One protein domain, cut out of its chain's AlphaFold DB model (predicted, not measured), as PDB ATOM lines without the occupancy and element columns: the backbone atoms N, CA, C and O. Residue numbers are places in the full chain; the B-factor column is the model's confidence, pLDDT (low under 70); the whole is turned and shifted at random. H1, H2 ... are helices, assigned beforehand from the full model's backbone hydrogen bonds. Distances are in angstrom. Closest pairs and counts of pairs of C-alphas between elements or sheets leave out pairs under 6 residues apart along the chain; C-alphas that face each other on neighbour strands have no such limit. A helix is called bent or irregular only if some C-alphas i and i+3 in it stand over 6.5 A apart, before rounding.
ATOM      1  N   LEU A 377     -33.603  30.318 -24.207       96.75
ATOM      2  CA  LEU A 377     -33.788  28.876 -24.335       96.75
ATOM      3  C   LEU A 377     -33.124  28.330 -25.601       96.75
ATOM      4  O   LEU A 377     -32.517  27.264 -25.535       96.75
ATOM      5  N   VAL A 378     -33.188  29.056 -26.722       96.69
ATOM      6  CA  VAL A 378     -32.496  28.690 -27.970       96.69
ATOM      7  C   VAL A 378     -30.982  28.676 -27.769       96.69
ATOM      8  O   VAL A 378     -30.343  27.689 -28.140       96.69
ATOM      9  N   LEU A 379     -30.413  29.703 -27.124       96.06
ATOM     10  CA  LEU A 379     -28.988  29.741 -26.786       96.06
ATOM     11  C   LEU A 379     -28.602  28.551 -25.897       96.06
ATOM     12  O   LEU A 379     -27.652  27.836 -26.200       96.06
ATOM     13  N   ARG A 380     -29.355  28.281 -24.823       95.44
ATOM     14  CA  ARG A 380     -29.068  27.138 -23.935       95.44
ATOM     15  C   ARG A 380     -29.194  25.791 -24.628       95.44
ATOM     16  O   ARG A 380     -28.401  24.899 -24.340       95.44
ATOM     17  N   LEU A 381     -30.181  25.639 -25.506       96.06
ATOM     18  CA  LEU A 381     -30.356  24.426 -26.292       96.06
ATOM     19  C   LEU A 381     -29.150  24.213 -27.205       96.06
ATOM     20  O   LEU A 381     -28.575  23.129 -27.179       96.06
ATOM     21  N   ALA A 382     -28.708  25.259 -27.908       94.94
ATOM     22  CA  ALA A 382     -27.509  25.189 -28.733       94.94
ATOM     23  C   ALA A 382     -26.271  24.795 -27.912       94.94
ATOM     24  O   ALA A 382     -25.544  23.894 -28.311       94.94
ATOM     25  N   LEU A 383     -26.068  25.396 -26.731       92.12
ATOM     26  CA  LEU A 383     -24.957  25.048 -25.832       92.12
ATOM     27  C   LEU A 383     -24.995  23.574 -25.390       92.12
ATOM     28  O   LEU A 383     -23.957  22.911 -25.372       92.12
ATOM     29  N   ALA A 384     -26.176  23.049 -25.048       92.19
ATOM     30  CA  ALA A 384     -26.345  21.652 -24.645       92.19
ATOM     31  C   ALA A 384     -26.128  20.675 -25.816       92.19
ATOM     32  O   ALA A 384     -25.510  19.622 -25.634       92.19
ATOM     33  N   GLU A 385     -26.596  21.031 -27.016       91.56
ATOM     34  CA  GLU A 385     -26.353  20.281 -28.252       91.56
ATOM     35  C   GLU A 385     -24.865  20.272 -28.610       91.56
ATOM     36  O   GLU A 385     -24.344  19.217 -28.979       91.56
ATOM     37  N   SER A 386     -24.158  21.393 -28.412       87.44
ATOM     38  CA  SER A 386     -22.753  21.542 -28.805       87.44
ATOM     39  C   SER A 386     -21.803  20.529 -28.163       87.44
ATOM     40  O   SER A 386     -20.747  20.239 -28.723       87.44
ATOM     41  N   VAL A 387     -22.173  19.959 -27.014       85.44
ATOM     42  CA  VAL A 387     -21.378  18.933 -26.319       85.44
ATOM     43  C   VAL A 387     -21.325  17.621 -27.111       85.44
ATOM     44  O   VAL A 387     -20.295  16.949 -27.135       85.44
ATOM     45  N   ARG A 388     -22.429  17.237 -27.768       84.25
ATOM     46  CA  ARG A 388     -22.552  15.952 -28.481       84.25
ATOM     47  C   ARG A 388     -22.589  16.104 -29.996       84.25
ATOM     48  O   ARG A 388     -21.964  15.310 -30.695       84.25
ATOM     49  N   ALA A 389     -23.327  17.091 -30.480       88.69
ATOM     50  CA  ALA A 389     -23.573  17.369 -31.887       88.69
ATOM     51  C   ALA A 389     -23.297  18.862 -32.162       88.69
ATOM     52  O   ALA A 389     -24.244  19.640 -32.327       88.69
ATOM     53  N   PRO A 390     -22.013  19.275 -32.148       88.69
ATOM     54  CA  PRO A 390     -21.600  20.664 -32.347       88.69
ATOM     55  C   PRO A 390     -22.256  21.338 -33.544       88.69
ATOM     56  O   PRO A 390     -22.766  22.443 -33.411       88.69
ATOM     57  N   GLU A 391     -22.356  20.637 -34.666       90.56
ATOM     58  CA  GLU A 391     -22.897  21.157 -35.917       90.56
ATOM     59  C   GLU A 391     -24.385  21.527 -35.799       90.56
ATOM     60  O   GLU A 391     -24.853  22.442 -36.474       90.56
ATOM     61  N   ILE A 392     -25.146  20.837 -34.939       92.62
ATOM     62  CA  ILE A 392     -26.559  21.157 -34.683       92.62
ATOM     63  C   ILE A 392     -26.659  22.459 -33.885       92.62
ATOM     64  O   ILE A 392     -27.408  23.359 -34.276       92.62
ATOM     65  N   GLY A 393     -25.865  22.581 -32.816       92.62
ATOM     66  CA  GLY A 393     -25.803  23.797 -32.008       92.62
ATOM     67  C   GLY A 393     -25.325  24.999 -32.826       92.62
ATOM     68  O   GLY A 393     -25.958  26.051 -32.802       92.62
ATOM     69  N   ASP A 394     -24.277  24.819 -33.630       93.19
ATOM     70  CA  ASP A 394     -23.685  25.867 -34.466       93.19
ATOM     71  C   ASP A 394     -24.703  26.375 -35.513       93.19
ATOM     72  O   ASP A 394     -24.926  27.584 -35.640       93.19
ATOM     73  N   ARG A 395     -25.440  25.473 -36.186       94.31
ATOM     74  CA  ARG A 395     -26.544  25.850 -37.096       94.31
ATOM     75  C   ARG A 395     -27.674  26.585 -36.381       94.31
ATOM     76  O   ARG A 395     -28.255  27.510 -36.950       94.31
ATOM     77  N   ARG A 396     -28.003  26.189 -35.149       94.75
ATOM     78  CA  ARG A 396     -29.045  26.838 -34.345       94.75
ATOM     79  C   ARG A 396     -28.654  28.266 -33.973       94.75
ATOM     80  O   ARG A 396     -29.478  29.165 -34.125       94.75
ATOM     81  N   LEU A 397     -27.406  28.482 -33.552       95.12
ATOM     82  CA  LEU A 397     -26.870  29.819 -33.283       95.12
ATOM     83  C   LEU A 397     -26.846  30.664 -34.557       95.12
ATOM     84  O   LEU A 397     -27.335  31.789 -34.542       95.12
ATOM     85  N   SER A 398     -26.362  30.108 -35.674       93.88
ATOM     86  CA  SER A 398     -26.371  30.801 -36.965       93.88
ATOM     87  C   SER A 398     -27.777  31.245 -37.356       93.88
ATOM     88  O   SER A 398     -27.981  32.395 -37.726       93.88
ATOM     89  N   ARG A 399     -28.767  30.353 -37.256       94.31
ATOM     90  CA  ARG A 399     -30.162  30.686 -37.561       94.31
ATOM     91  C   ARG A 399     -30.685  31.814 -36.668       94.31
ATOM     92  O   ARG A 399     -31.291  32.745 -37.177       94.31
ATOM     93  N   MET A 400     -30.408  31.753 -35.366       93.44
ATOM     94  CA  MET A 400     -30.819  32.790 -34.416       93.44
ATOM     95  C   MET A 400     -30.217  34.166 -34.744       93.44
ATOM     96  O   MET A 400     -30.859  35.184 -34.510       93.44
ATOM     97  N   LEU A 401     -28.990  34.203 -35.278       91.56
ATOM     98  CA  LEU A 401     -28.310  35.445 -35.662       91.56
ATOM     99  C   LEU A 401     -28.834  36.040 -36.976       91.56
ATOM    100  O   LEU A 401     -28.858  37.266 -37.095       91.56
ATOM    101  N   LEU A 402     -29.238  35.182 -37.921       90.44
ATOM    102  CA  LEU A 402     -29.786  35.560 -39.231       90.44
ATOM    103  C   LEU A 402     -31.251  36.021 -39.164       90.44
ATOM    104  O   LEU A 402     -31.699  36.777 -40.019       90.44
ATOM    105  N   GLU A 403     -32.016  35.555 -38.177       89.25
ATOM    106  CA  GLU A 403     -33.403  35.979 -37.972       89.25
ATOM    107  C   GLU A 403     -33.466  37.351 -37.276       89.25
ATOM    108  O   GLU A 403     -32.779  37.579 -36.279       89.25
ATOM    109  N   THR A 404     -34.338  38.252 -37.743       84.31
ATOM    110  CA  THR A 404     -34.589  39.541 -37.078       84.31
ATOM    111  C   THR A 404     -35.135  39.311 -35.668       84.31
ATOM    112  O   THR A 404     -36.212  38.739 -35.498       84.31
ATOM    113  N   GLN A 405     -34.404  39.782 -34.656       83.12
ATOM    114  CA  GLN A 405     -34.806  39.686 -33.253       83.12
ATOM    115  C   GLN A 405     -35.259  41.050 -32.713       83.12
ATOM    116  O   GLN A 405     -34.735  42.078 -33.147       83.12
ATOM    117  N   PRO A 406     -36.182  41.082 -31.735       88.94
ATOM    118  CA  PRO A 406     -36.508  42.305 -31.009       88.94
ATOM    119  C   PRO A 406     -35.284  42.904 -30.288       88.94
ATOM    120  O   PRO A 406     -34.415  42.140 -29.848       88.94
ATOM    121  N   PRO A 407     -35.207  44.238 -30.106       88.25
ATOM    122  CA  PRO A 407     -34.076  44.896 -29.445       88.25
ATOM    123  C   PRO A 407     -33.781  44.367 -28.035       88.25
ATOM    124  O   PRO A 407     -32.619  44.262 -27.645       88.25
ATOM    125  N   GLU A 408     -34.803  43.953 -27.283       92.38
ATOM    126  CA  GLU A 408     -34.637  43.362 -25.950       92.38
ATOM    127  C   GLU A 408     -33.846  42.038 -25.948       92.38
ATOM    128  O   GLU A 408     -33.331  41.624 -24.912       92.38
ATOM    129  N   CYS A 409     -33.682  41.383 -27.104       91.19
ATOM    130  CA  CYS A 409     -32.885  40.163 -27.252       91.19
ATOM    131  C   CYS A 409     -31.392  40.433 -27.527       91.19
ATOM    132  O   CYS A 409     -30.626  39.479 -27.692       91.19
ATOM    133  N   ALA A 410     -30.952  41.697 -27.586       88.12
ATOM    134  CA  ALA A 410     -29.594  42.070 -27.993       88.12
ATOM    135  C   ALA A 410     -28.488  41.412 -27.145       88.12
ATOM    136  O   ALA A 410     -27.459  40.995 -27.677       88.12
ATOM    137  N   GLU A 411     -28.683  41.266 -25.832       89.50
ATOM    138  CA  GLU A 411     -27.703  40.597 -24.964       89.50
ATOM    139  C   GLU A 411     -27.552  39.106 -25.300       89.50
ATOM    140  O   GLU A 411     -26.434  38.613 -25.462       89.50
ATOM    141  N   VAL A 412     -28.672  38.400 -25.482       93.00
ATOM    142  CA  VAL A 412     -28.674  36.974 -25.840       93.00
ATOM    143  C   VAL A 412     -28.102  36.764 -27.242       93.00
ATOM    144  O   VAL A 412     -27.335  35.825 -27.466       93.00
ATOM    145  N   ARG A 413     -28.417  37.668 -28.175       91.00
ATOM    146  CA  ARG A 413     -27.871  37.674 -29.537       91.00
ATOM    147  C   ARG A 413     -26.348  37.815 -29.527       91.00
ATOM    148  O   ARG A 413     -25.668  37.026 -30.179       91.00
ATOM    149  N   ARG A 414     -25.803  38.738 -28.728       90.25
ATOM    150  CA  ARG A 414     -24.349  38.894 -28.537       90.25
ATOM    151  C   ARG A 414     -23.707  37.643 -27.935       90.25
ATOM    152  O   ARG A 414     -22.697  37.179 -28.447       90.25
ATOM    153  N   ALA A 415     -24.322  37.037 -26.917       93.88
ATOM    154  CA  ALA A 415     -23.813  35.801 -26.319       93.88
ATOM    155  C   ALA A 415     -23.792  34.617 -27.310       93.88
ATOM    156  O   ALA A 415     -22.866  33.806 -27.294       93.88
ATOM    157  N   ALA A 416     -24.784  34.525 -28.199       94.25
ATOM    158  CA  ALA A 416     -24.791  33.532 -29.269       94.25
ATOM    159  C   ALA A 416     -23.727  33.793 -30.336       94.25
ATOM    160  O   ALA A 416     -23.098  32.842 -30.797       94.25
ATOM    161  N   ALA A 417     -23.503  35.056 -30.699       92.31
ATOM    162  CA  ALA A 417     -22.425  35.442 -31.599       92.31
ATOM    163  C   ALA A 417     -21.047  35.112 -31.000       92.31
ATOM    164  O   ALA A 417     -20.235  34.485 -31.676       92.31
ATOM    165  N   ASP A 418     -20.821  35.425 -29.719       93.62
ATOM    166  CA  ASP A 418     -19.602  35.054 -28.990       93.62
ATOM    167  C   ASP A 418     -19.372  33.535 -29.008       93.62
ATOM    168  O   ASP A 418     -18.278  33.066 -29.329       93.62
ATOM    169  N   GLN A 419     -20.413  32.754 -28.699       94.06
ATOM    170  CA  GLN A 419     -20.337  31.296 -28.707       94.06
ATOM    171  C   GLN A 419     -20.040  30.756 -30.110       94.06
ATOM    172  O   GLN A 419     -19.094  29.986 -30.259       94.06
ATOM    173  N   LEU A 420     -20.810  31.155 -31.130       92.56
ATOM    174  CA  LEU A 420     -20.634  30.683 -32.507       92.56
ATOM    175  C   LEU A 420     -19.242  31.030 -33.039       92.56
ATOM    176  O   LEU A 420     -18.580  30.197 -33.651       92.56
ATOM    177  N   PHE A 421     -18.763  32.241 -32.761       89.19
ATOM    178  CA  PHE A 421     -17.432  32.659 -33.170       89.19
ATOM    179  C   PHE A 421     -16.342  31.816 -32.493       89.19
ATOM    180  O   PHE A 421     -15.419  31.324 -33.145       89.19
ATOM    181  N   ALA A 422     -16.454  31.599 -31.179       90.50
ATOM    182  CA  ALA A 422     -15.470  30.832 -30.422       90.50
ATOM    183  C   ALA A 422     -15.376  29.362 -30.869       90.50
ATOM    184  O   ALA A 422     -14.282  28.785 -30.821       90.50
ATOM    185  N   ARG A 423     -16.491  28.784 -31.347       89.19
ATOM    186  CA  ARG A 423     -16.559  27.440 -31.951       89.19
ATOM    187  C   ARG A 423     -15.645  27.303 -33.166       89.19
ATOM    188  O   ARG A 423     -15.030  26.253 -33.320       89.19
ATOM    189  N   GLY A 424     -15.516  28.375 -33.951       82.25
ATOM    190  CA  GLY A 424     -14.543  28.548 -35.032       82.25
ATOM    191  C   GLY A 424     -14.717  27.632 -36.238       82.25
ATOM    192  O   GLY A 424     -13.726  27.164 -36.795       82.25
ATOM    193  N   ASP A 425     -15.963  27.394 -36.646       83.50
ATOM    194  CA  ASP A 425     -16.276  27.029 -38.030       83.50
ATOM    195  C   ASP A 425     -16.133  28.279 -38.902       83.50
ATOM    196  O   ASP A 425     -17.040  29.109 -38.964       83.50
ATOM    197  N   GLY A 426     -14.962  28.450 -39.525       76.19
ATOM    198  CA  GLY A 426     -14.643  29.663 -40.278       76.19
ATOM    199  C   GLY A 426     -15.600  29.922 -41.445       76.19
ATOM    200  O   GLY A 426     -15.925  31.075 -41.717       76.19
ATOM    201  N   VAL A 427     -16.101  28.866 -42.095       77.75
ATOM    202  CA  VAL A 427     -17.032  28.983 -43.228       77.75
ATOM    203  C   VAL A 427     -18.405  29.426 -42.739       77.75
ATOM    204  O   VAL A 427     -18.960  30.391 -43.269       77.75
ATOM    205  N   LEU A 428     -18.939  28.761 -41.708       83.12
ATOM    206  CA  LEU A 428     -20.238  29.114 -41.141       83.12
ATOM    207  C   LEU A 428     -20.216  30.523 -40.554       83.12
ATOM    208  O   LEU A 428     -21.068  31.328 -40.908       83.12
ATOM    209  N   ILE A 429     -19.222  30.841 -39.719       82.38
ATOM    210  CA  ILE A 429     -19.021  32.180 -39.148       82.38
ATOM    211  C   ILE A 429     -19.049  33.217 -40.268       82.38
ATOM    212  O   ILE A 429     -19.836  34.157 -40.226       82.38
ATOM    213  N   ARG A 430     -18.249  33.024 -41.313       76.81
ATOM    214  CA  ARG A 430     -18.171  33.982 -42.411       76.81
ATOM    215  C   ARG A 430     -19.508  34.203 -43.106       76.81
ATOM    216  O   ARG A 430     -19.898  35.351 -43.300       76.81
ATOM    217  N   HIS A 431     -20.209  33.124 -43.444       80.31
ATOM    218  CA  HIS A 431     -21.532  33.204 -44.053       80.31
ATOM    219  C   HIS A 431     -22.529  33.928 -43.133       80.31
ATOM    220  O   HIS A 431     -23.230  34.839 -43.564       80.31
ATOM    221  N   THR A 432     -22.577  33.553 -41.854       86.31
ATOM    222  CA  THR A 432     -23.516  34.115 -40.880       86.31
ATOM    223  C   THR A 432     -23.252  35.595 -40.623       86.31
ATOM    224  O   THR A 432     -24.156  36.409 -40.777       86.31
ATOM    225  N   PHE A 433     -22.029  35.961 -40.235       82.81
ATOM    226  CA  PHE A 433     -21.689  37.342 -39.886       82.81
ATOM    227  C   PHE A 433     -21.673  38.261 -41.107       82.81
ATOM    228  O   PHE A 433     -22.040  39.424 -40.984       82.81
ATOM    229  N   GLY A 434     -21.314  37.735 -42.279       78.25
ATOM    230  CA  GLY A 434     -21.404  38.462 -43.536       78.25
ATOM    231  C   GLY A 434     -22.841  38.822 -43.913       78.25
ATOM    232  O   GLY A 434     -23.138  39.991 -44.118       78.25
ATOM    233  N   ALA A 435     -23.759  37.849 -43.884       81.19
ATOM    234  CA  ALA A 435     -25.179  38.109 -44.134       81.19
ATOM    235  C   ALA A 435     -25.799  39.049 -43.081       81.19
ATOM    236  O   ALA A 435     -26.609  39.915 -43.412       81.19
ATOM    237  N   VAL A 436     -25.397  38.922 -41.808       81.44
ATOM    238  CA  VAL A 436     -25.811  39.867 -40.759       81.44
ATOM    239  C   VAL A 436     -25.319  41.280 -41.077       81.44
ATOM    240  O   VAL A 436     -26.113  42.212 -40.975       81.44
ATOM    241  N   ALA A 437     -24.064  41.439 -41.506       75.81
ATOM    242  CA  ALA A 437     -23.490  42.732 -41.869       75.81
ATOM    243  C   ALA A 437     -24.167  43.369 -43.093       75.81
ATOM    244  O   ALA A 437     -24.453  44.560 -43.058       75.81
ATOM    245  N   GLU A 438     -24.492  42.591 -44.129       74.25
ATOM    246  CA  GLU A 438     -25.220  43.077 -45.316       74.25
ATOM    247  C   GLU A 438     -26.623  43.600 -44.976       74.25
ATOM    248  O   GLU A 438     -27.117  44.541 -45.594       74.25
ATOM    249  N   SER A 439     -27.274  42.993 -43.980       72.19
ATOM    250  CA  SER A 439     -28.620  43.377 -43.540       72.19
ATOM    251  C   SER A 439     -28.650  44.493 -42.488       72.19
ATOM    252  O   SER A 439     -29.730  44.981 -42.144       72.19
ATOM    253  N   ALA A 440     -27.494  44.872 -41.936       66.62
ATOM    254  CA  ALA A 440     -27.411  45.800 -40.818       66.62
ATOM    255  C   ALA A 440     -27.546  47.260 -41.279       66.62
ATOM    256  O   ALA A 440     -26.879  47.707 -42.208       66.62
ATOM    257  N   THR A 441     -28.393  48.027 -40.589       58.56
ATOM    258  CA  THR A 441     -28.532  49.478 -40.806       58.56
ATOM    259  C   THR A 441     -27.470  50.295 -40.068       58.56
ATOM    260  O   THR A 441     -27.168  51.409 -40.483       58.56
ATOM    261  N   GLU A 442     -26.899  49.745 -38.993       55.66
ATOM    262  CA  GLU A 442     -25.805  50.320 -38.200       55.66
ATOM    263  C   GLU A 442     -24.780  49.228 -37.868       55.66
ATOM    264  O   GLU A 442     -25.137  48.056 -37.722       55.66
ATOM    265  N   TRP A 443     -23.506  49.611 -37.744       59.34
ATOM    266  CA  TRP A 443     -22.446  48.710 -37.295       59.34
ATOM    267  C   TRP A 443     -22.579  48.440 -35.799       59.34
ATOM    268  O   TRP A 443     -22.588  49.374 -35.000       59.34
ATOM    269  N   ASP A 444     -22.654  47.166 -35.422       67.44
ATOM    270  CA  ASP A 444     -22.651  46.736 -34.031       67.44
ATOM    271  C   ASP A 444     -21.483  45.770 -33.762       67.44
ATOM    272  O   ASP A 444     -20.722  45.372 -34.646       67.44
ATOM    273  N   SER A 445     -21.314  45.365 -32.504       66.44
ATOM    274  CA  SER A 445     -20.233  44.447 -32.125       66.44
ATOM    275  C   SER A 445     -20.308  43.090 -32.846       66.44
ATOM    276  O   SER A 445     -19.286  42.417 -32.982       66.44
ATOM    277  N   VAL A 446     -21.503  42.671 -33.287       73.19
ATOM    278  CA  VAL A 446     -21.727  41.388 -33.965       73.19
ATOM    279  C   VAL A 446     -21.166  41.465 -35.380       73.19
ATOM    280  O   VAL A 446     -20.449  40.552 -35.789       73.19
ATOM    281  N   THR A 447     -21.424  42.552 -36.112       72.69
ATOM    282  CA  THR A 447     -20.885  42.735 -37.467       72.69
ATOM    283  C   THR A 447     -19.364  42.895 -37.464       72.69
ATOM    284  O   THR A 447     -18.693  42.367 -38.352       72.69
ATOM    285  N   SER A 448     -18.787  43.508 -36.429       74.56
ATOM    286  CA  SER A 448     -17.332  43.677 -36.310       74.56
ATOM    287  C   SER A 448     -16.550  42.365 -36.214       74.56
ATOM    288  O   SER A 448     -15.430  42.291 -36.719       74.56
ATOM    289  N   LEU A 449     -17.131  41.284 -35.672       75.50
ATOM    290  CA  LEU A 449     -16.469  39.970 -35.639       75.50
ATOM    291  C   LEU A 449     -16.122  39.422 -37.035       75.50
ATOM    292  O   LEU A 449     -15.195  38.614 -37.151       75.50
ATOM    293  N   TYR A 450     -16.806  39.870 -38.095       73.06
ATOM    294  CA  TYR A 450     -16.473  39.512 -39.477       73.06
ATOM    295  C   TYR A 450     -14.998  39.795 -39.807       73.06
ATOM    296  O   TYR A 450     -14.323  38.958 -40.409       73.06
ATOM    297  N   TRP A 451     -14.462  40.927 -39.339       71.81
ATOM    298  CA  TRP A 451     -13.104  41.380 -39.654       71.81
ATOM    299  C   TRP A 451     -11.997  40.565 -38.981       71.81
ATOM    300  O   TRP A 451     -10.866  40.567 -39.460       71.81
ATOM    301  N   ILE A 452     -12.315  39.798 -37.934       68.69
ATOM    302  CA  ILE A 452     -11.365  38.842 -37.345       68.69
ATOM    303  C   ILE A 452     -11.215  37.593 -38.244       68.69
ATOM    304  O   ILE A 452     -10.204  36.903 -38.163       68.69
ATOM    305  N   ASN A 453     -12.197  37.305 -39.114       58.28
ATOM    306  CA  ASN A 453     -12.239  36.144 -40.021       58.28
ATOM    307  C   ASN A 453     -12.200  36.525 -41.517       58.28
ATOM    308  O   ASN A 453     -12.609  35.728 -42.364       58.28
ATOM    309  N   GLY A 454     -11.691  37.708 -41.881       52.94
ATOM    310  CA  GLY A 454     -11.603  38.191 -43.274       52.94
ATOM    311  C   GLY A 454     -10.713  37.361 -44.227       52.94
ATOM    312  O   GLY A 454     -10.458  37.778 -45.352       52.94
ATOM    313  N   ASP A 455     -10.261  36.183 -43.799       54.66
ATOM    314  CA  ASP A 455      -9.135  35.407 -44.325       54.66
ATOM    315  C   ASP A 455      -9.419  34.557 -45.586       54.66
ATOM    316  O   ASP A 455      -8.498  33.946 -46.129       54.66
ATOM    317  N   ALA A 456     -10.662  34.454 -46.068       47.03
ATOM    318  CA  ALA A 456     -11.019  33.496 -47.130       47.03
ATOM    319  C   ALA A 456     -10.644  33.865 -48.592       47.03
ATOM    320  O   ALA A 456     -10.345  32.942 -49.351       47.03
ATOM    321  N   PRO A 457     -10.627  35.138 -49.047       46.91
ATOM    322  CA  PRO A 457     -10.541  35.425 -50.486       46.91
ATOM    323  C   PRO A 457      -9.210  35.070 -51.166       46.91
ATOM    324  O   PRO A 457      -9.189  34.923 -52.384       46.91
ATOM    325  N   VAL A 458      -8.104  34.931 -50.419       49.25
ATOM    326  CA  VAL A 458      -6.782  34.632 -51.012       49.25
ATOM    327  C   VAL A 458      -6.511  33.127 -51.116       49.25
ATOM    328  O   VAL A 458      -5.827  32.690 -52.037       49.25
ATOM    329  N   GLU A 459      -7.061  32.318 -50.205       48.56
ATOM    330  CA  GLU A 459      -6.805  30.866 -50.146       48.56
ATOM    331  C   GLU A 459      -7.960  30.020 -50.703       48.56
ATOM    332  O   GLU A 459      -7.720  28.900 -51.149       48.56
ATOM    333  N   ALA A 460      -9.194  30.541 -50.719       53.47
ATOM    334  CA  ALA A 460     -10.368  29.841 -51.237       53.47
ATOM    335  C   ALA A 460     -11.330  30.824 -51.954       53.47
ATOM    336  O   ALA A 460     -12.333  31.261 -51.379       53.47
ATOM    337  N   PRO A 461     -11.037  31.178 -53.226       54.56
ATOM    338  CA  PRO A 461     -11.789  32.164 -54.017       54.56
ATOM    339  C   PRO A 461     -13.277  31.831 -54.185       54.56
ATOM    340  O   PRO A 461     -14.099  32.724 -54.365       54.56
ATOM    341  N   GLU A 462     -13.626  30.546 -54.095       52.22
ATOM    342  CA  GLU A 462     -14.992  30.009 -54.132       52.22
ATOM    343  C   GLU A 462     -15.909  30.542 -53.024       52.22
ATOM    344  O   GLU A 462     -17.128  30.517 -53.178       52.22
ATOM    345  N   TYR A 463     -15.343  31.086 -51.943       51.25
ATOM    346  CA  TYR A 463     -16.120  31.745 -50.899       51.25
ATOM    347  C   TYR A 463     -16.321  33.253 -51.147       51.25
ATOM    348  O   TYR A 463     -17.070  33.867 -50.390       51.25
ATOM    349  N   GLY A 464     -15.704  33.852 -52.182       51.91
ATOM    350  CA  GLY A 464     -15.846  35.265 -52.595       51.91
ATOM    351  C   GLY A 464     -15.429  36.290 -51.529       51.91
ATOM    352  O   GLY A 464     -15.273  35.931 -50.373       51.91
ATOM    353  N   ALA A 465     -15.233  37.571 -51.847       53.00
ATOM    354  CA  ALA A 465     -15.249  38.641 -50.835       53.00
ATOM    355  C   ALA A 465     -16.707  39.091 -50.651       53.00
ATOM    356  O   ALA A 465     -17.358  39.385 -51.648       53.00
ATOM    357  N   LEU A 466     -17.234  39.115 -49.421       53.06
ATOM    358  CA  LEU A 466     -18.531  39.759 -49.175       53.06
ATOM    359  C   LEU A 466     -18.311  41.275 -49.175       53.06
ATOM    360  O   LEU A 466     -17.283  41.729 -48.659       53.06
ATOM    361  N   GLU A 467     -19.239  42.039 -49.756       55.50
ATOM    362  CA  GLU A 467     -19.233  43.509 -49.735       55.50
ATOM    363  C   GLU A 467     -19.534  44.002 -48.308       55.50
ATOM    364  O   GLU A 467     -20.610  44.503 -47.999       55.50
ATOM    365  N   ALA A 468     -18.578  43.817 -47.399       56.56
ATOM    366  CA  ALA A 468     -18.649  44.322 -46.038       56.56
ATOM    367  C   ALA A 468     -18.071  45.750 -45.990       56.56
ATOM    368  O   ALA A 468     -16.964  45.973 -46.495       56.56
ATOM    369  N   PRO A 469     -18.765  46.725 -45.375       59.78
ATOM    370  CA  PRO A 469     -18.208  48.065 -45.201       59.78
ATOM    371  C   PRO A 469     -16.912  48.056 -44.361       59.78
ATOM    372  O   PRO A 469     -16.721  47.221 -43.477       59.78
ATOM    373  N   VAL A 470     -15.997  48.981 -44.663       68.75
ATOM    374  CA  VAL A 470     -14.642  49.030 -44.082       68.75
ATOM    375  C   VAL A 470     -14.699  49.311 -42.578       68.75
ATOM    376  O   VAL A 470     -15.289  50.307 -42.160       68.75
ATOM    377  N   LEU A 471     -14.038  48.474 -41.769       73.38
ATOM    378  CA  LEU A 471     -13.845  48.742 -40.342       73.38
ATOM    379  C   LEU A 471     -13.023  50.025 -40.159       73.38
ATOM    380  O   LEU A 471     -11.892  50.116 -40.643       73.38
ATOM    381  N   ALA A 472     -13.580  51.006 -39.449       77.44
ATOM    382  CA  ALA A 472     -12.858  52.224 -39.109       77.44
ATOM    383  C   ALA A 472     -11.648  51.902 -38.216       77.44
ATOM    384  O   ALA A 472     -11.752  51.104 -37.287       77.44
ATOM    385  N   ALA A 473     -10.512  52.559 -38.468       74.06
ATOM    386  CA  ALA A 473      -9.302  52.381 -37.661       74.06
ATOM    387  C   ALA A 473      -9.505  52.818 -36.197       74.06
ATOM    388  O   ALA A 473      -8.913  52.246 -35.291       74.06
ATOM    389  N   ALA A 474     -10.370  53.808 -35.965       80.25
ATOM    390  CA  ALA A 474     -10.787  54.260 -34.643       80.25
ATOM    391  C   ALA A 474     -12.322  54.348 -34.612       80.25
ATOM    392  O   ALA A 474     -12.870  55.395 -34.956       80.25
ATOM    393  N   PRO A 475     -13.024  53.245 -34.299       80.75
ATOM    394  CA  PRO A 475     -14.478  53.247 -34.219       80.75
ATOM    395  C   PRO A 475     -14.958  54.012 -32.979       80.75
ATOM    396  O   PRO A 475     -14.319  53.964 -31.926       80.75
ATOM    397  N   ASP A 476     -16.110  54.674 -33.098       76.25
ATOM    398  CA  ASP A 476     -16.753  55.386 -31.985       76.25
ATOM    399  C   ASP A 476     -17.409  54.423 -30.978       76.25
ATOM    400  O   ASP A 476     -17.625  54.781 -29.817       76.25
ATOM    401  N   ASP A 477     -17.718  53.190 -31.398       80.12
ATOM    402  CA  ASP A 477     -18.322  52.173 -30.547       80.12
ATOM    403  C   ASP A 477     -17.268  51.284 -29.856       80.12
ATOM    404  O   ASP A 477     -16.300  50.790 -30.446       80.12
ATOM    405  N   THR A 478     -17.487  51.038 -28.566       79.75
ATOM    406  CA  THR A 478     -16.628  50.215 -27.698       79.75
ATOM    407  C   THR A 478     -16.539  48.756 -28.153       79.75
ATOM    408  O   THR A 478     -15.539  48.080 -27.903       79.75
ATOM    409  N   GLY A 479     -17.580  48.262 -28.824       72.12
ATOM    410  CA  GLY A 479     -17.702  46.884 -29.275       72.12
ATOM    411  C   GLY A 479     -16.784  46.531 -30.441       72.12
ATOM    412  O   GLY A 479     -16.215  45.439 -30.470       72.12
ATOM    413  N   SER A 480     -16.603  47.465 -31.370       83.00
ATOM    414  CA  SER A 480     -15.714  47.346 -32.524       83.00
ATOM    415  C   SER A 480     -14.277  47.732 -32.188       83.00
ATOM    416  O   SER A 480     -13.355  47.232 -32.834       83.00
ATOM    417  N   ALA A 481     -14.055  48.551 -31.152       89.38
ATOM    418  CA  ALA A 481     -12.721  48.990 -30.732       89.38
ATOM    419  C   ALA A 481     -11.762  47.815 -30.471       89.38
ATOM    420  O   ALA A 481     -10.596  47.864 -30.857       89.38
ATOM    421  N   GLY A 482     -12.252  46.715 -29.889       90.31
ATOM    422  CA  GLY A 482     -11.433  45.528 -29.629       90.31
ATOM    423  C   GLY A 482     -11.037  44.752 -30.887       90.31
ATOM    424  O   GLY A 482      -9.985  44.109 -30.912       90.31
ATOM    425  N   VAL A 483     -11.852  44.820 -31.942       88.81
ATOM    426  CA  VAL A 483     -11.527  44.237 -33.251       88.81
ATOM    427  C   VAL A 483     -10.587  45.153 -34.024       88.81
ATOM    428  O   VAL A 483      -9.590  44.678 -34.562       88.81
ATOM    429  N   ALA A 484     -10.850  46.463 -34.022       89.62
ATOM    430  CA  ALA A 484      -9.982  47.461 -34.640       89.62
ATOM    431  C   ALA A 484      -8.568  47.410 -34.044       89.62
ATOM    432  O   ALA A 484      -7.595  47.327 -34.789       89.62
ATOM    433  N   ALA A 485      -8.454  47.318 -32.712       93.00
ATOM    434  CA  ALA A 485      -7.173  47.130 -32.034       93.00
ATOM    435  C   ALA A 485      -6.417  45.900 -32.555       93.00
ATOM    436  O   ALA A 485      -5.218  45.978 -32.805       93.00
ATOM    437  N   TRP A 486      -7.105  44.772 -32.751       91.44
ATOM    438  CA  TRP A 486      -6.492  43.553 -33.282       91.44
ATOM    439  C   TRP A 486      -6.049  43.696 -34.740       91.44
ATOM    440  O   TRP A 486      -4.940  43.287 -35.069       91.44
ATOM    441  N   VAL A 487      -6.874  44.294 -35.604       89.19
ATOM    442  CA  VAL A 487      -6.536  44.508 -37.021       89.19
ATOM    443  C   VAL A 487      -5.328  45.441 -37.158       89.19
ATOM    444  O   VAL A 487      -4.357  45.077 -37.821       89.19
ATOM    445  N   CYS A 488      -5.337  46.593 -36.476       90.81
ATOM    446  CA  CYS A 488      -4.209  47.529 -36.452       90.81
ATOM    447  C   CYS A 488      -2.942  46.869 -35.884       90.81
ATOM    448  O   CYS A 488      -1.849  47.031 -36.428       90.81
ATOM    449  N   ALA A 489      -3.083  46.067 -34.821       92.81
ATOM    450  CA  ALA A 489      -1.961  45.338 -34.248       92.81
ATOM    451  C   ALA A 489      -1.406  44.287 -35.215       92.81
ATOM    452  O   ALA A 489      -0.195  44.207 -35.375       92.81
ATOM    453  N   ALA A 490      -2.245  43.509 -35.899       90.12
ATOM    454  CA  ALA A 490      -1.790  42.505 -36.860       90.12
ATOM    455  C   ALA A 490      -0.992  43.130 -38.019       90.12
ATOM    456  O   ALA A 490       0.017  42.560 -38.441       90.12
ATOM    457  N   ARG A 491      -1.401  44.321 -38.473       89.25
ATOM    458  CA  ARG A 491      -0.713  45.104 -39.513       89.25
ATOM    459  C   ARG A 491       0.559  45.807 -39.041       89.25
ATOM    460  O   ARG A 491       1.375  46.222 -39.856       89.25
ATOM    461  N   GLY A 492       0.762  45.917 -37.729       89.69
ATOM    462  CA  GLY A 492       1.908  46.630 -37.165       89.69
ATOM    463  C   GLY A 492       1.787  48.147 -37.314       89.69
ATOM    464  O   GLY A 492       2.794  48.822 -37.519       89.69
ATOM    465  N   GLU A 493       0.556  48.664 -37.242       88.62
ATOM    466  CA  GLU A 493       0.244  50.097 -37.250       88.62
ATOM    467  C   GLU A 493       0.565  50.746 -35.875       88.62
ATOM    468  O   GLU A 493       1.428  50.279 -35.136       88.62
ATOM    469  N   ASP A 494      -0.087  51.854 -35.512       90.75
ATOM    470  CA  ASP A 494       0.210  52.621 -34.291       90.75
ATOM    471  C   ASP A 494      -0.078  51.825 -32.995       90.75
ATOM    472  O   ASP A 494      -1.228  51.630 -32.592       90.75
ATOM    473  N   ALA A 495       0.983  51.414 -32.290       92.50
ATOM    474  CA  ALA A 495       0.886  50.679 -31.026       92.50
ATOM    475  C   ALA A 495       0.178  51.465 -29.907       92.50
ATOM    476  O   ALA A 495      -0.458  50.865 -29.037       92.50
ATOM    477  N   GLN A 496       0.255  52.799 -29.904       93.38
ATOM    478  CA  GLN A 496      -0.425  53.621 -28.906       93.38
ATOM    479  C   GLN A 496      -1.931  53.692 -29.173       93.38
ATOM    480  O   GLN A 496      -2.719  53.625 -28.224       93.38
ATOM    481  N   LEU A 497      -2.327  53.765 -30.445       93.38
ATOM    482  CA  LEU A 497      -3.724  53.628 -30.854       93.38
ATOM    483  C   LEU A 497      -4.270  52.239 -30.493       93.38
ATOM    484  O   LEU A 497      -5.355  52.125 -29.928       93.38
ATOM    485  N   VAL A 498      -3.496  51.178 -30.729       95.06
ATOM    486  CA  VAL A 498      -3.887  49.812 -30.342       95.06
ATOM    487  C   VAL A 498      -4.153  49.717 -28.838       95.06
ATOM    488  O   VAL A 498      -5.188  49.183 -28.431       95.06
ATOM    489  N   ARG A 499      -3.268  50.276 -28.002       95.69
ATOM    490  CA  ARG A 499      -3.455  50.303 -26.541       95.69
ATOM    491  C   ARG A 499      -4.726  51.035 -26.129       95.69
ATOM    492  O   ARG A 499      -5.431  50.559 -25.238       95.69
ATOM    493  N   SER A 500      -5.005  52.196 -26.725       94.88
ATOM    494  CA  SER A 500      -6.181  52.992 -26.362       94.88
ATOM    495  C   SER A 500      -7.473  52.267 -26.738       94.88
ATOM    496  O   SER A 500      -8.335  52.090 -25.878       94.88
ATOM    497  N   LEU A 501      -7.568  51.750 -27.965       94.12
ATOM    498  CA  LEU A 501      -8.727  50.997 -28.450       94.12
ATOM    499  C   LEU A 501      -8.972  49.727 -27.633       94.12
ATOM    500  O   LEU A 501     -10.102  49.449 -27.227       94.12
ATOM    501  N   ALA A 502      -7.912  48.976 -27.336       95.19
ATOM    502  CA  ALA A 502      -8.038  47.754 -26.561       95.19
ATOM    503  C   ALA A 502      -8.501  48.023 -25.120       95.19
ATOM    504  O   ALA A 502      -9.387  47.327 -24.620       95.19
ATOM    505  N   ARG A 503      -7.964  49.056 -24.454       95.25
ATOM    506  CA  ARG A 503      -8.416  49.453 -23.109       95.25
ATOM    507  C   ARG A 503      -9.867  49.935 -23.113       95.25
ATOM    508  O   ARG A 503     -10.612  49.563 -22.211       95.25
ATOM    509  N   THR A 504     -10.285  50.679 -24.138       93.38
ATOM    510  CA  THR A 504     -11.687  51.090 -24.325       93.38
ATOM    511  C   THR A 504     -12.618  49.880 -24.408       93.38
ATOM    512  O   THR A 504     -13.613  49.824 -23.687       93.38
ATOM    513  N   ALA A 505     -12.266  48.870 -25.208       92.44
ATOM    514  CA  ALA A 505     -13.062  47.649 -25.328       92.44
ATOM    515  C   ALA A 505     -13.099  46.831 -24.026       92.44
ATOM    516  O   ALA A 505     -14.136  46.285 -23.658       92.44
ATOM    517  N   LEU A 506     -11.976  46.739 -23.304       93.69
ATOM    518  CA  LEU A 506     -11.901  45.995 -22.043       93.69
ATOM    519  C   LEU A 506     -12.659  46.668 -20.891       93.69
ATOM    520  O   LEU A 506     -13.144  45.954 -20.007       93.69
ATOM    521  N   ALA A 507     -12.752  48.001 -20.904       92.19
ATOM    522  CA  ALA A 507     -13.447  48.791 -19.893       92.19
ATOM    523  C   ALA A 507     -14.978  48.701 -20.002       92.19
ATOM    524  O   ALA A 507     -15.661  48.904 -18.999       92.19
ATOM    525  N   ASP A 508     -15.520  48.378 -21.179       89.38
ATOM    526  CA  ASP A 508     -16.958  48.217 -21.380       89.38
ATOM    527  C   ASP A 508     -17.422  46.785 -21.031       89.38
ATOM    528  O   ASP A 508     -17.147  45.835 -21.771       89.38
ATOM    529  N   PRO A 509     -18.170  46.581 -19.928       84.62
ATOM    530  CA  PRO A 509     -18.677  45.261 -19.557       84.62
ATOM    531  C   PRO A 509     -19.768  44.748 -20.505       84.62
ATOM    532  O   PRO A 509     -20.070  43.552 -20.494       84.62
ATOM    533  N   SER A 510     -20.377  45.633 -21.297       82.44
ATOM    534  CA  SER A 510     -21.394  45.283 -22.278       82.44
ATOM    535  C   SER A 510     -20.782  44.779 -23.589       82.44
ATOM    536  O   SER A 510     -21.457  44.048 -24.314       82.44
ATOM    537  N   ALA A 511     -19.517  45.104 -23.875       85.94
ATOM    538  CA  ALA A 511     -18.841  44.656 -25.084       85.94
ATOM    539  C   ALA A 511     -18.794  43.122 -25.168       85.94
ATOM    540  O   ALA A 511     -18.668  42.406 -24.166       85.94
ATOM    541  N   MET A 512     -18.895  42.618 -26.398       90.75
ATOM    542  CA  MET A 512     -18.839  41.187 -26.686       90.75
ATOM    543  C   MET A 512     -17.553  40.551 -26.160       90.75
ATOM    544  O   MET A 512     -16.470  41.139 -26.225       90.75
ATOM    545  N   LEU A 513     -17.666  39.328 -25.647       94.06
ATOM    546  CA  LEU A 513     -16.546  38.641 -25.011       94.06
ATOM    547  C   LEU A 513     -15.426  38.339 -26.001       94.06
ATOM    548  O   LEU A 513     -14.259  38.465 -25.637       94.06
ATOM    549  N   MET A 514     -15.758  37.997 -27.247       91.88
ATOM    550  CA  MET A 514     -14.759  37.766 -28.285       91.88
ATOM    551  C   MET A 514     -14.033  39.055 -28.683       91.88
ATOM    552  O   MET A 514     -12.817  39.010 -28.838       91.88
ATOM    553  N   CYS A 515     -14.712  40.207 -28.737       91.44
ATOM    554  CA  CYS A 515     -14.066  41.506 -28.985       91.44
ATOM    555  C   CYS A 515     -13.133  41.918 -27.836       91.44
ATOM    556  O   CYS A 515     -12.043  42.446 -28.048       91.44
ATOM    557  N   ARG A 516     -13.535  41.646 -26.590       93.81
ATOM    558  CA  ARG A 516     -12.678  41.858 -25.413       93.81
ATOM    559  C   ARG A 516     -11.474  40.918 -25.422       93.81
ATOM    560  O   ARG A 516     -10.373  41.311 -25.046       93.81
ATOM    561  N   LEU A 517     -11.658  39.688 -25.892       93.44
ATOM    562  CA  LEU A 517     -10.582  38.713 -26.014       93.44
ATOM    563  C   LEU A 517      -9.584  39.084 -27.126       93.44
ATOM    564  O   LEU A 517      -8.376  38.913 -26.937       93.44
ATOM    565  N   THR A 518     -10.041  39.654 -28.248       91.31
ATOM    566  CA  THR A 518      -9.143  40.215 -29.271       91.31
ATOM    567  C   THR A 518      -8.437  41.477 -28.790       91.31
ATOM    568  O   THR A 518      -7.242  41.610 -29.033       91.31
ATOM    569  N   ALA A 519      -9.111  42.345 -28.028       94.38
ATOM    570  CA  ALA A 519      -8.488  43.505 -27.387       94.38
ATOM    571  C   ALA A 519      -7.339  43.093 -26.452       94.38
ATOM    572  O   ALA A 519      -6.232  43.624 -26.542       94.38
ATOM    573  N   ALA A 520      -7.571  42.094 -25.598       95.06
ATOM    574  CA  ALA A 520      -6.529  41.547 -24.735       95.06
ATOM    575  C   ALA A 520      -5.371  40.932 -25.542       95.06
ATOM    576  O   ALA A 520      -4.206  41.116 -25.198       95.06
ATOM    577  N   SER A 521      -5.680  40.255 -26.650       91.81
ATOM    578  CA  SER A 521      -4.665  39.718 -27.565       91.81
ATOM    579  C   SER A 521      -3.867  40.827 -28.263       91.81
ATOM    580  O   SER A 521      -2.682  40.650 -28.511       91.81
ATOM    581  N   ALA A 522      -4.473  41.981 -28.548       94.25
ATOM    582  CA  ALA A 522      -3.785  43.131 -29.127       94.25
ATOM    583  C   ALA A 522      -2.843  43.808 -28.115       94.25
ATOM    584  O   ALA A 522      -1.698  44.098 -28.455       94.25
ATOM    585  N   LEU A 523      -3.273  43.970 -26.854       94.06
ATOM    586  CA  LEU A 523      -2.418  44.459 -25.756       94.06
ATOM    587  C   LEU A 523      -1.229  43.539 -25.485       94.06
ATOM    588  O   LEU A 523      -0.144  43.990 -25.122       94.06
ATOM    589  N   TRP A 524      -1.411  42.236 -25.701       90.06
ATOM    590  CA  TRP A 524      -0.301  41.297 -25.634       90.06
ATOM    591  C   TRP A 524       0.802  41.651 -26.642       90.06
ATOM    592  O   TRP A 524       1.983  41.630 -26.301       90.06
ATOM    593  N   LEU A 525       0.431  42.023 -27.871       91.94
ATOM    594  CA  LEU A 525       1.391  42.399 -28.914       91.94
ATOM    595  C   LEU A 525       2.115  43.718 -28.605       91.94
ATOM    596  O   LEU A 525       3.187  43.951 -29.161       91.94
ATOM    597  N   THR A 526       1.573  44.566 -27.725       93.44
ATOM    598  CA  THR A 526       2.165  45.855 -27.318       93.44
ATOM    599  C   THR A 526       3.020  45.777 -26.046       93.44
ATOM    600  O   THR A 526       3.454  46.823 -25.556       93.44
ATOM    601  N   ASP A 527       3.278  44.568 -25.529       91.06
ATOM    602  CA  ASP A 527       3.924  44.272 -24.238       91.06
ATOM    603  C   ASP A 527       3.148  44.728 -22.984       91.06
ATOM    604  O   ASP A 527       3.672  44.652 -21.870       91.06
ATOM    605  N   ASP A 528       1.871  45.112 -23.108       91.81
ATOM    606  CA  ASP A 528       0.991  45.413 -21.965       91.81
ATOM    607  C   ASP A 528       0.427  44.114 -21.353       91.81
ATOM    608  O   ASP A 528      -0.782  43.893 -21.258       91.81
ATOM    609  N   VAL A 529       1.335  43.229 -20.932       88.31
ATOM    610  CA  VAL A 529       1.046  41.863 -20.462       88.31
ATOM    611  C   VAL A 529       0.050  41.838 -19.301       88.31
ATOM    612  O   VAL A 529      -0.868  41.020 -19.296       88.31
ATOM    613  N   ALA A 530       0.193  42.748 -18.334       89.25
ATOM    614  CA  ALA A 530      -0.692  42.801 -17.171       89.25
ATOM    615  C   ALA A 530      -2.152  43.087 -17.568       89.25
ATOM    616  O   ALA A 530      -3.055  42.364 -17.142       89.25
ATOM    617  N   ASP A 531      -2.375  44.085 -18.429       92.50
ATOM    618  CA  ASP A 531      -3.714  44.441 -18.912       92.50
ATOM    619  C   ASP A 531      -4.288  43.339 -19.815       92.50
ATOM    620  O   ASP A 531      -5.475  43.015 -19.724       92.50
ATOM    621  N   ALA A 532      -3.447  42.710 -20.644       93.12
ATOM    622  CA  ALA A 532      -3.840  41.571 -21.470       93.12
ATOM    623  C   ALA A 532      -4.336  40.392 -20.613       93.12
ATOM    624  O   ALA A 532      -5.430  39.871 -20.838       93.12
ATOM    625  N   VAL A 533      -3.572  39.992 -19.591       91.62
ATOM    626  CA  VAL A 533      -3.951  38.898 -18.682       91.62
ATOM    627  C   VAL A 533      -5.221  39.249 -17.904       91.62
ATOM    628  O   VAL A 533      -6.139  38.430 -17.858       91.62
ATOM    629  N   ALA A 534      -5.326  40.467 -17.365       93.25
ATOM    630  CA  ALA A 534      -6.523  40.924 -16.659       93.25
ATOM    631  C   ALA A 534      -7.770  40.911 -17.565       93.25
ATOM    632  O   ALA A 534      -8.843  40.467 -17.148       93.25
ATOM    633  N   GLY A 535      -7.627  41.327 -18.829       94.69
ATOM    634  CA  GLY A 535      -8.688  41.255 -19.832       94.69
ATOM    635  C   GLY A 535      -9.153  39.821 -20.098       94.69
ATOM    636  O   GLY A 535     -10.357  39.547 -20.067       94.69
ATOM    637  N   ILE A 536      -8.214  38.884 -20.278       95.38
ATOM    638  CA  ILE A 536      -8.522  37.457 -20.471       95.38
ATOM    639  C   ILE A 536      -9.223  36.872 -19.236       95.38
ATOM    640  O   ILE A 536     -10.192  36.121 -19.370       95.38
ATOM    641  N   GLU A 537      -8.788  37.223 -18.025       95.31
ATOM    642  CA  GLU A 537      -9.427  36.773 -16.783       95.31
ATOM    643  C   GLU A 537     -10.846  37.326 -16.613       95.31
ATOM    644  O   GLU A 537     -11.749  36.590 -16.205       95.31
ATOM    645  N   GLY A 538     -11.071  38.583 -17.002       95.50
ATOM    646  CA  GLY A 538     -12.403  39.181 -17.061       95.50
ATOM    647  C   GLY A 538     -13.339  38.423 -18.007       95.50
ATOM    648  O   GLY A 538     -14.480  38.127 -17.638       95.50
ATOM    649  N   VAL A 539     -12.845  38.047 -19.193       96.62
ATOM    650  CA  VAL A 539     -13.590  37.221 -20.156       96.62
ATOM    651  C   VAL A 539     -13.878  35.830 -19.586       96.62
ATOM    652  O   VAL A 539     -15.022  35.389 -19.654       96.62
ATOM    653  N   LEU A 540     -12.898  35.169 -18.958       96.44
ATOM    654  CA  LEU A 540     -13.078  33.854 -18.321       96.44
ATOM    655  C   LEU A 540     -14.129  33.869 -17.206       96.44
ATOM    656  O   LEU A 540     -14.870  32.899 -17.031       96.44
ATOM    657  N   GLY A 541     -14.169  34.941 -16.412       95.81
ATOM    658  CA  GLY A 541     -15.167  35.110 -15.361       95.81
ATOM    659  C   GLY A 541     -16.579  35.228 -15.933       95.81
ATOM    660  O   GLY A 541     -17.494  34.552 -15.465       95.81
ATOM    661  N   GLU A 542     -16.755  36.055 -16.965       95.62
ATOM    662  CA  GLU A 542     -18.062  36.284 -17.583       95.62
ATOM    663  C   GLU A 542     -18.535  35.090 -18.423       95.62
ATOM    664  O   GLU A 542     -19.696  34.693 -18.320       95.62
ATOM    665  N   SER A 543     -17.647  34.449 -19.191       95.94
ATOM    666  CA  SER A 543     -17.997  33.283 -20.010       95.94
ATOM    667  C   SER A 543     -18.490  32.119 -19.149       95.94
ATOM    668  O   SER A 543     -19.483  31.483 -19.498       95.94
ATOM    669  N   ARG A 544     -17.878  31.887 -17.979       94.00
ATOM    670  CA  ARG A 544     -18.340  30.875 -17.013       94.00
ATOM    671  C   ARG A 544     -19.679  31.230 -16.385       94.00
ATOM    672  O   ARG A 544     -20.537  30.357 -16.284       94.00
ATOM    673  N   ARG A 545     -19.889  32.497 -16.004       92.44
ATOM    674  CA  ARG A 545     -21.189  32.963 -15.484       92.44
ATOM    675  C   ARG A 545     -22.314  32.747 -16.495       92.44
ATOM    676  O   ARG A 545     -23.398  32.308 -16.114       92.44
ATOM    677  N   ARG A 546     -22.046  33.018 -17.776       90.94
ATOM    678  CA  ARG A 546     -23.007  32.843 -18.878       90.94
ATOM    679  C   ARG A 546     -23.103  31.403 -19.399       90.94
ATOM    680  O   ARG A 546     -24.037  31.097 -20.134       90.94
ATOM    681  N   GLY A 547     -22.178  30.517 -19.024       90.50
ATOM    682  CA  GLY A 547     -22.113  29.138 -19.522       90.50
ATOM    683  C   GLY A 547     -21.640  29.017 -20.978       90.50
ATOM    684  O   GLY A 547     -21.976  28.047 -21.654       90.50
ATOM    685  N   LEU A 548     -20.878  29.992 -21.481       94.25
ATOM    686  CA  LEU A 548     -20.338  30.007 -22.844       94.25
ATOM    687  C   LEU A 548     -19.053  29.169 -22.902       94.25
ATOM    688  O   LEU A 548     -17.933  29.669 -22.749       94.25
ATOM    689  N   ILE A 549     -19.232  27.859 -23.067       91.38
ATOM    690  CA  ILE A 549     -18.153  26.861 -22.988       91.38
ATOM    691  C   ILE A 549     -17.062  27.071 -24.050       91.38
ATOM    692  O   ILE A 549     -15.877  26.944 -23.748       91.38
ATOM    693  N   ALA A 550     -17.426  27.480 -25.273       92.69
ATOM    694  CA  ALA A 550     -16.451  27.669 -26.348       92.69
ATOM    695  C   ALA A 550     -15.586  28.914 -26.099       92.69
ATOM    696  O   ALA A 550     -14.369  28.876 -26.284       92.69
ATOM    697  N   VAL A 551     -16.203  29.997 -25.612       95.25
ATOM    698  CA  VAL A 551     -15.502  31.234 -25.230       95.25
ATOM    699  C   VAL A 551     -14.535  30.963 -24.077       95.25
ATOM    700  O   VAL A 551     -13.389  31.405 -24.112       95.25
ATOM    701  N   THR A 552     -14.964  30.173 -23.087       95.81
ATOM    702  CA  THR A 552     -14.116  29.771 -21.952       95.81
ATOM    703  C   THR A 552     -12.879  29.010 -22.428       95.81
ATOM    704  O   THR A 552     -11.763  29.357 -22.037       95.81
ATOM    705  N   GLY A 553     -13.051  28.024 -23.313       93.56
ATOM    706  CA  GLY A 553     -11.931  27.285 -23.894       93.56
ATOM    707  C   GLY A 553     -10.978  28.181 -24.699       93.56
ATOM    708  O   GLY A 553      -9.761  28.083 -24.537       93.56
ATOM    709  N   ARG A 554     -11.505  29.108 -25.513       92.00
ATOM    710  CA  ARG A 554     -10.692  30.078 -26.274       92.00
ATOM    711  C   ARG A 554      -9.865  30.988 -25.370       92.00
ATOM    712  O   ARG A 554      -8.686  31.205 -25.641       92.00
ATOM    713  N   ALA A 555     -10.466  31.499 -24.301       95.62
ATOM    714  CA  ALA A 555      -9.784  32.376 -23.361       95.62
ATOM    715  C   ALA A 555      -8.689  31.636 -22.568       95.62
ATOM    716  O   ALA A 555      -7.603  32.180 -22.384       95.62
ATOM    717  N   LEU A 556      -8.924  30.378 -22.172       95.94
ATOM    718  CA  LEU A 556      -7.899  29.523 -21.555       95.94
ATOM    719  C   LEU A 556      -6.717  29.277 -22.502       95.94
ATOM    720  O   LEU A 556      -5.568  29.455 -22.108       95.94
ATOM    721  N   MET A 557      -6.993  28.939 -23.764       93.12
ATOM    722  CA  MET A 557      -5.962  28.732 -24.782       93.12
ATOM    723  C   MET A 557      -5.093  29.983 -24.991       93.12
ATOM    724  O   MET A 557      -3.869  29.880 -25.030       93.12
ATOM    725  N   LEU A 558      -5.692  31.175 -25.078       90.94
ATOM    726  CA  LEU A 558      -4.932  32.425 -25.222       90.94
ATOM    727  C   LEU A 558      -4.142  32.782 -23.956       90.94
ATOM    728  O   LEU A 558      -3.006  33.244 -24.052       90.94
ATOM    729  N   ARG A 559      -4.682  32.500 -22.765       93.88
ATOM    730  CA  ARG A 559      -3.930  32.673 -21.514       93.88
ATOM    731  C   ARG A 559      -2.731  31.732 -21.427       93.88
ATOM    732  O   ARG A 559      -1.689  32.134 -20.917       93.88
ATOM    733  N   ALA A 560      -2.839  30.517 -21.964       94.31
ATOM    734  CA  ALA A 560      -1.711  29.595 -22.052       94.31
ATOM    735  C   ALA A 560      -0.581  30.148 -22.938       94.31
ATOM    736  O   ALA A 560       0.589  29.997 -22.588       94.31
ATOM    737  N   VAL A 561      -0.902  30.853 -24.032       89.62
ATOM    738  CA  VAL A 561       0.106  31.547 -24.858       89.62
ATOM    739  C   VAL A 561       0.854  32.596 -24.034       89.62
ATOM    740  O   VAL A 561       2.086  32.609 -24.049       89.62
ATOM    741  N   ALA A 562       0.124  33.427 -23.288       87.12
ATOM    742  CA  ALA A 562       0.702  34.445 -22.413       87.12
ATOM    743  C   ALA A 562       1.612  33.826 -21.336       87.12
ATOM    744  O   ALA A 562       2.788  34.168 -21.220       87.12
ATOM    745  N   ARG A 563       1.100  32.824 -20.614       89.81
ATOM    746  CA  ARG A 563       1.832  32.101 -19.562       89.81
ATOM    747  C   ARG A 563       3.078  31.391 -20.084       89.81
ATOM    748  O   ARG A 563       4.093  31.370 -19.395       89.81
ATOM    749  N   THR A 564       3.036  30.855 -21.304       89.19
ATOM    750  CA  THR A 564       4.213  30.245 -21.941       89.19
ATOM    751  C   THR A 564       5.325  31.277 -22.130       89.19
ATOM    752  O   THR A 564       6.481  30.992 -21.837       89.19
ATOM    753  N   GLN A 565       4.994  32.496 -22.557       80.50
ATOM    754  CA  GLN A 565       5.979  33.564 -22.776       80.50
ATOM    755  C   GLN A 565       6.526  34.152 -21.460       80.50
ATOM    756  O   GLN A 565       7.708  34.487 -21.382       80.50
ATOM    757  N   GLU A 566       5.713  34.181 -20.400       83.19
ATOM    758  CA  GLU A 566       6.157  34.483 -19.026       83.19
ATOM    759  C   GLU A 566       7.037  33.369 -18.413       83.19
ATOM    760  O   GLU A 566       7.647  33.558 -17.357       83.19
ATOM    761  N   GLY A 567       7.099  32.194 -19.055       85.56
ATOM    762  CA  GLY A 567       7.803  31.008 -18.567       85.56
ATOM    763  C   GLY A 567       7.069  30.253 -17.452       85.56
ATOM    764  O   GLY A 567       7.689  29.521 -16.687       85.56
ATOM    765  N   ARG A 568       5.749  30.427 -17.336       90.12
ATOM    766  CA  ARG A 568       4.865  29.704 -16.408       90.12
ATOM    767  C   ARG A 568       4.283  28.457 -17.082       90.12
ATOM    768  O   ARG A 568       3.088  28.390 -17.366       90.12
ATOM    769  N   PHE A 569       5.136  27.481 -17.382       91.94
ATOM    770  CA  PHE A 569       4.760  26.326 -18.208       91.94
ATOM    771  C   PHE A 569       3.699  25.413 -17.585       91.94
ATOM    772  O   PHE A 569       2.780  25.017 -18.296       91.94
ATOM    773  N   ASP A 570       3.773  25.130 -16.282       91.88
ATOM    774  CA  ASP A 570       2.776  24.293 -15.592       91.88
ATOM    775  C   ASP A 570       1.378  24.941 -15.646       91.88
ATOM    776  O   ASP A 570       0.374  24.290 -15.927       91.88
ATOM    777  N   ASP A 571       1.316  26.262 -15.445       93.94
ATOM    778  CA  ASP A 571       0.067  27.023 -15.522       93.94
ATOM    779  C   ASP A 571      -0.480  27.098 -16.957       93.94
ATOM    780  O   ASP A 571      -1.692  27.224 -17.149       93.94
ATOM    781  N   ALA A 572       0.399  27.083 -17.965       94.69
ATOM    782  CA  ALA A 572       0.011  27.039 -19.371       94.69
ATOM    783  C   ALA A 572      -0.536  25.655 -19.753       94.69
ATOM    784  O   ALA A 572      -1.586  25.572 -20.387       94.69
ATOM    785  N   GLU A 573       0.126  24.579 -19.323       95.19
ATOM    786  CA  GLU A 573      -0.318  23.196 -19.534       95.19
ATOM    787  C   GLU A 573      -1.693  22.961 -18.892       95.19
ATOM    788  O   GLU A 573      -2.625  22.539 -19.576       95.19
ATOM    789  N   ALA A 574      -1.872  23.376 -17.633       96.25
ATOM    790  CA  ALA A 574      -3.150  23.272 -16.929       96.25
ATOM    791  C   ALA A 574      -4.286  24.067 -17.606       96.25
ATOM    792  O   ALA A 574      -5.450  23.651 -17.584       96.25
ATOM    793  N   ASP A 575      -3.982  25.221 -18.209       96.19
ATOM    794  CA  ASP A 575      -4.967  25.984 -18.979       96.19
ATOM    795  C   ASP A 575      -5.362  25.257 -20.272       96.19
ATOM    796  O   ASP A 575      -6.549  25.230 -20.605       96.19
ATOM    797  N   LEU A 576      -4.410  24.638 -20.976       95.00
ATOM    798  CA  LEU A 576      -4.677  23.868 -22.196       95.00
ATOM    799  C   LEU A 576      -5.487  22.600 -21.896       95.00
ATOM    800  O   LEU A 576      -6.451  22.315 -22.607       95.00
ATOM    801  N   GLU A 577      -5.168  21.882 -20.818       94.94
ATOM    802  CA  GLU A 577      -5.952  20.730 -20.352       94.94
ATOM    803  C   GLU A 577      -7.394  21.129 -20.015       94.94
ATOM    804  O   GLU A 577      -8.349  20.489 -20.462       94.94
ATOM    805  N   ARG A 578      -7.577  22.242 -19.292       94.69
ATOM    806  CA  ARG A 578      -8.915  22.779 -19.000       94.69
ATOM    807  C   ARG A 578      -9.643  23.220 -20.264       94.69
ATOM    808  O   ARG A 578     -10.843  22.993 -20.357       94.69
ATOM    809  N   ALA A 579      -8.954  23.817 -21.236       93.38
ATOM    810  CA  ALA A 579      -9.570  24.193 -22.506       93.38
ATOM    811  C   ALA A 579     -10.135  22.961 -23.234       93.38
ATOM    812  O   ALA A 579     -11.269  23.001 -23.712       93.38
ATOM    813  N   VAL A 580      -9.392  21.849 -23.262       90.12
ATOM    814  CA  VAL A 580      -9.861  20.572 -23.829       90.12
ATOM    815  C   VAL A 580     -11.062  20.018 -23.057       90.12
ATOM    816  O   VAL A 580     -12.019  19.558 -23.677       90.12
ATOM    817  N   ALA A 581     -11.038  20.083 -21.723       88.50
ATOM    818  CA  ALA A 581     -12.117  19.566 -20.880       88.50
ATOM    819  C   ALA A 581     -13.439  20.347 -21.025       88.50
ATOM    820  O   ALA A 581     -14.507  19.741 -21.027       88.50
TER     821      ALA A 581
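What this domain is: This is residues 377 to 581 of the 790 residues of an uncharacterized protein of Lentzea alba (UniProt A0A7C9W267). Two groups of helices stand side by side and join in the middle: H1 to H5 make one, and H7 to H12 make the other, where each helix folds back along the one before. They meet where H3 and H5 pack on helices of the second group, H9 among them, while the short H6 and the long link after it lie far from the middle. The printed part has 205 residues with twelve named helices, H1 to H12 in chain order, and no named strand; the class is all helix. It is compact, with a radius of gyration of the C-alphas of 16.4 A, and rounded, spanning 44 by 38 by 37 A.

How they stand to each other: Start with H1, residues 377 to 386, and H2, residues 390 to 402: this helical hairpin has a shallow tilt of 30 degrees, and its closest C-alphas, Ala 382 and Gly 393, are 3.9 A apart. H3, residues 407 to 423, makes the next hairpin with H2, at 36 degrees, only just steep; their closest C-alphas, Leu 397 and Ala 416, are 5.8 A apart. H3 has a kink of 27 degrees near residue 414 and is irregular, with C-alphas 408 and 411 7.5 A apart. H4, residues 426 to 439, touches residues 398 to 402 alone of H2, with Ser 398 and Thr 432 closest at 5.9 A between C-alphas. H1 to H4 are a bundle, up and down, each running against the one before. H5, residues 445 to 453, touches H7, residues 478 to 491, the same way at a shallow tilt of 15 degrees; C-alphas 445 and 479 are closest at 4.5 A. H6, residues 456 to 459, touches no helix and meets H5 only through their link. Next look at the hub, H9, residues 513 to 525, which touches six helices. Among them are H8, residues 495 to 507, with C-alphas Ala 502 and Ala 519 closest at 4.4 A, and H10, residues 529 to 546, with Ala 520 and Ala 532 closest at 4.2 A. H11, residues 549 to 565, completes a second up and down bundle of H7 to H11. Its residues 549 to 554 alone touch residues 418 to 423 of H3, at a steep tilt of 53 degrees, with C-alphas Ala 422 and Val 551 closest at 5.2 A. H12, residues 569 to 581, forms a hairpin with H11, where C-alphas Ala 560 and Ala 572 are closest at 4.1 A, and is apart from H9 and H10. In H1, H2, H4 and H8 to H12 every O i to N i+4 pair is within hydrogen-bond range. The count is 11 of 13 in H3, 8 of 10 in H7 and 0 of 5 in H5, which has 5 of 6 O i to N i+3 pairs within range; H6 is too short for an i+4 pair.

Where its parts are: Find C-alpha 377 at (-33.788, 28.876, -24.335), where H1 begins; it runs 14.0 A. H2 is 18.3 A, H3 24.9 A and H4 19.9 A long, then H5 14.0 A and H6 5.8 A. H7 spans 20.5 A, H8 18.2 A, and H9 18.7 A from C-alpha 513 at (-16.546, 38.641, -25.011). H10, the longest by residues, runs 25.7 A and H11 25.0 A; H12 covers 18.4 A, ending at C-alpha 581 at (-12.117, 19.566, -20.880).

The domain as a whole: The two C-alphas farthest apart, Thr 441 and Asp 570, are 47.4 A apart. The printed part has no cut. The link from H6 to H7, residues 460 to 477, is long; the other links are tight. The mean pLDDT of the printed part is 85.4, but residues 440 to 445 and 452 to 470 are under 70.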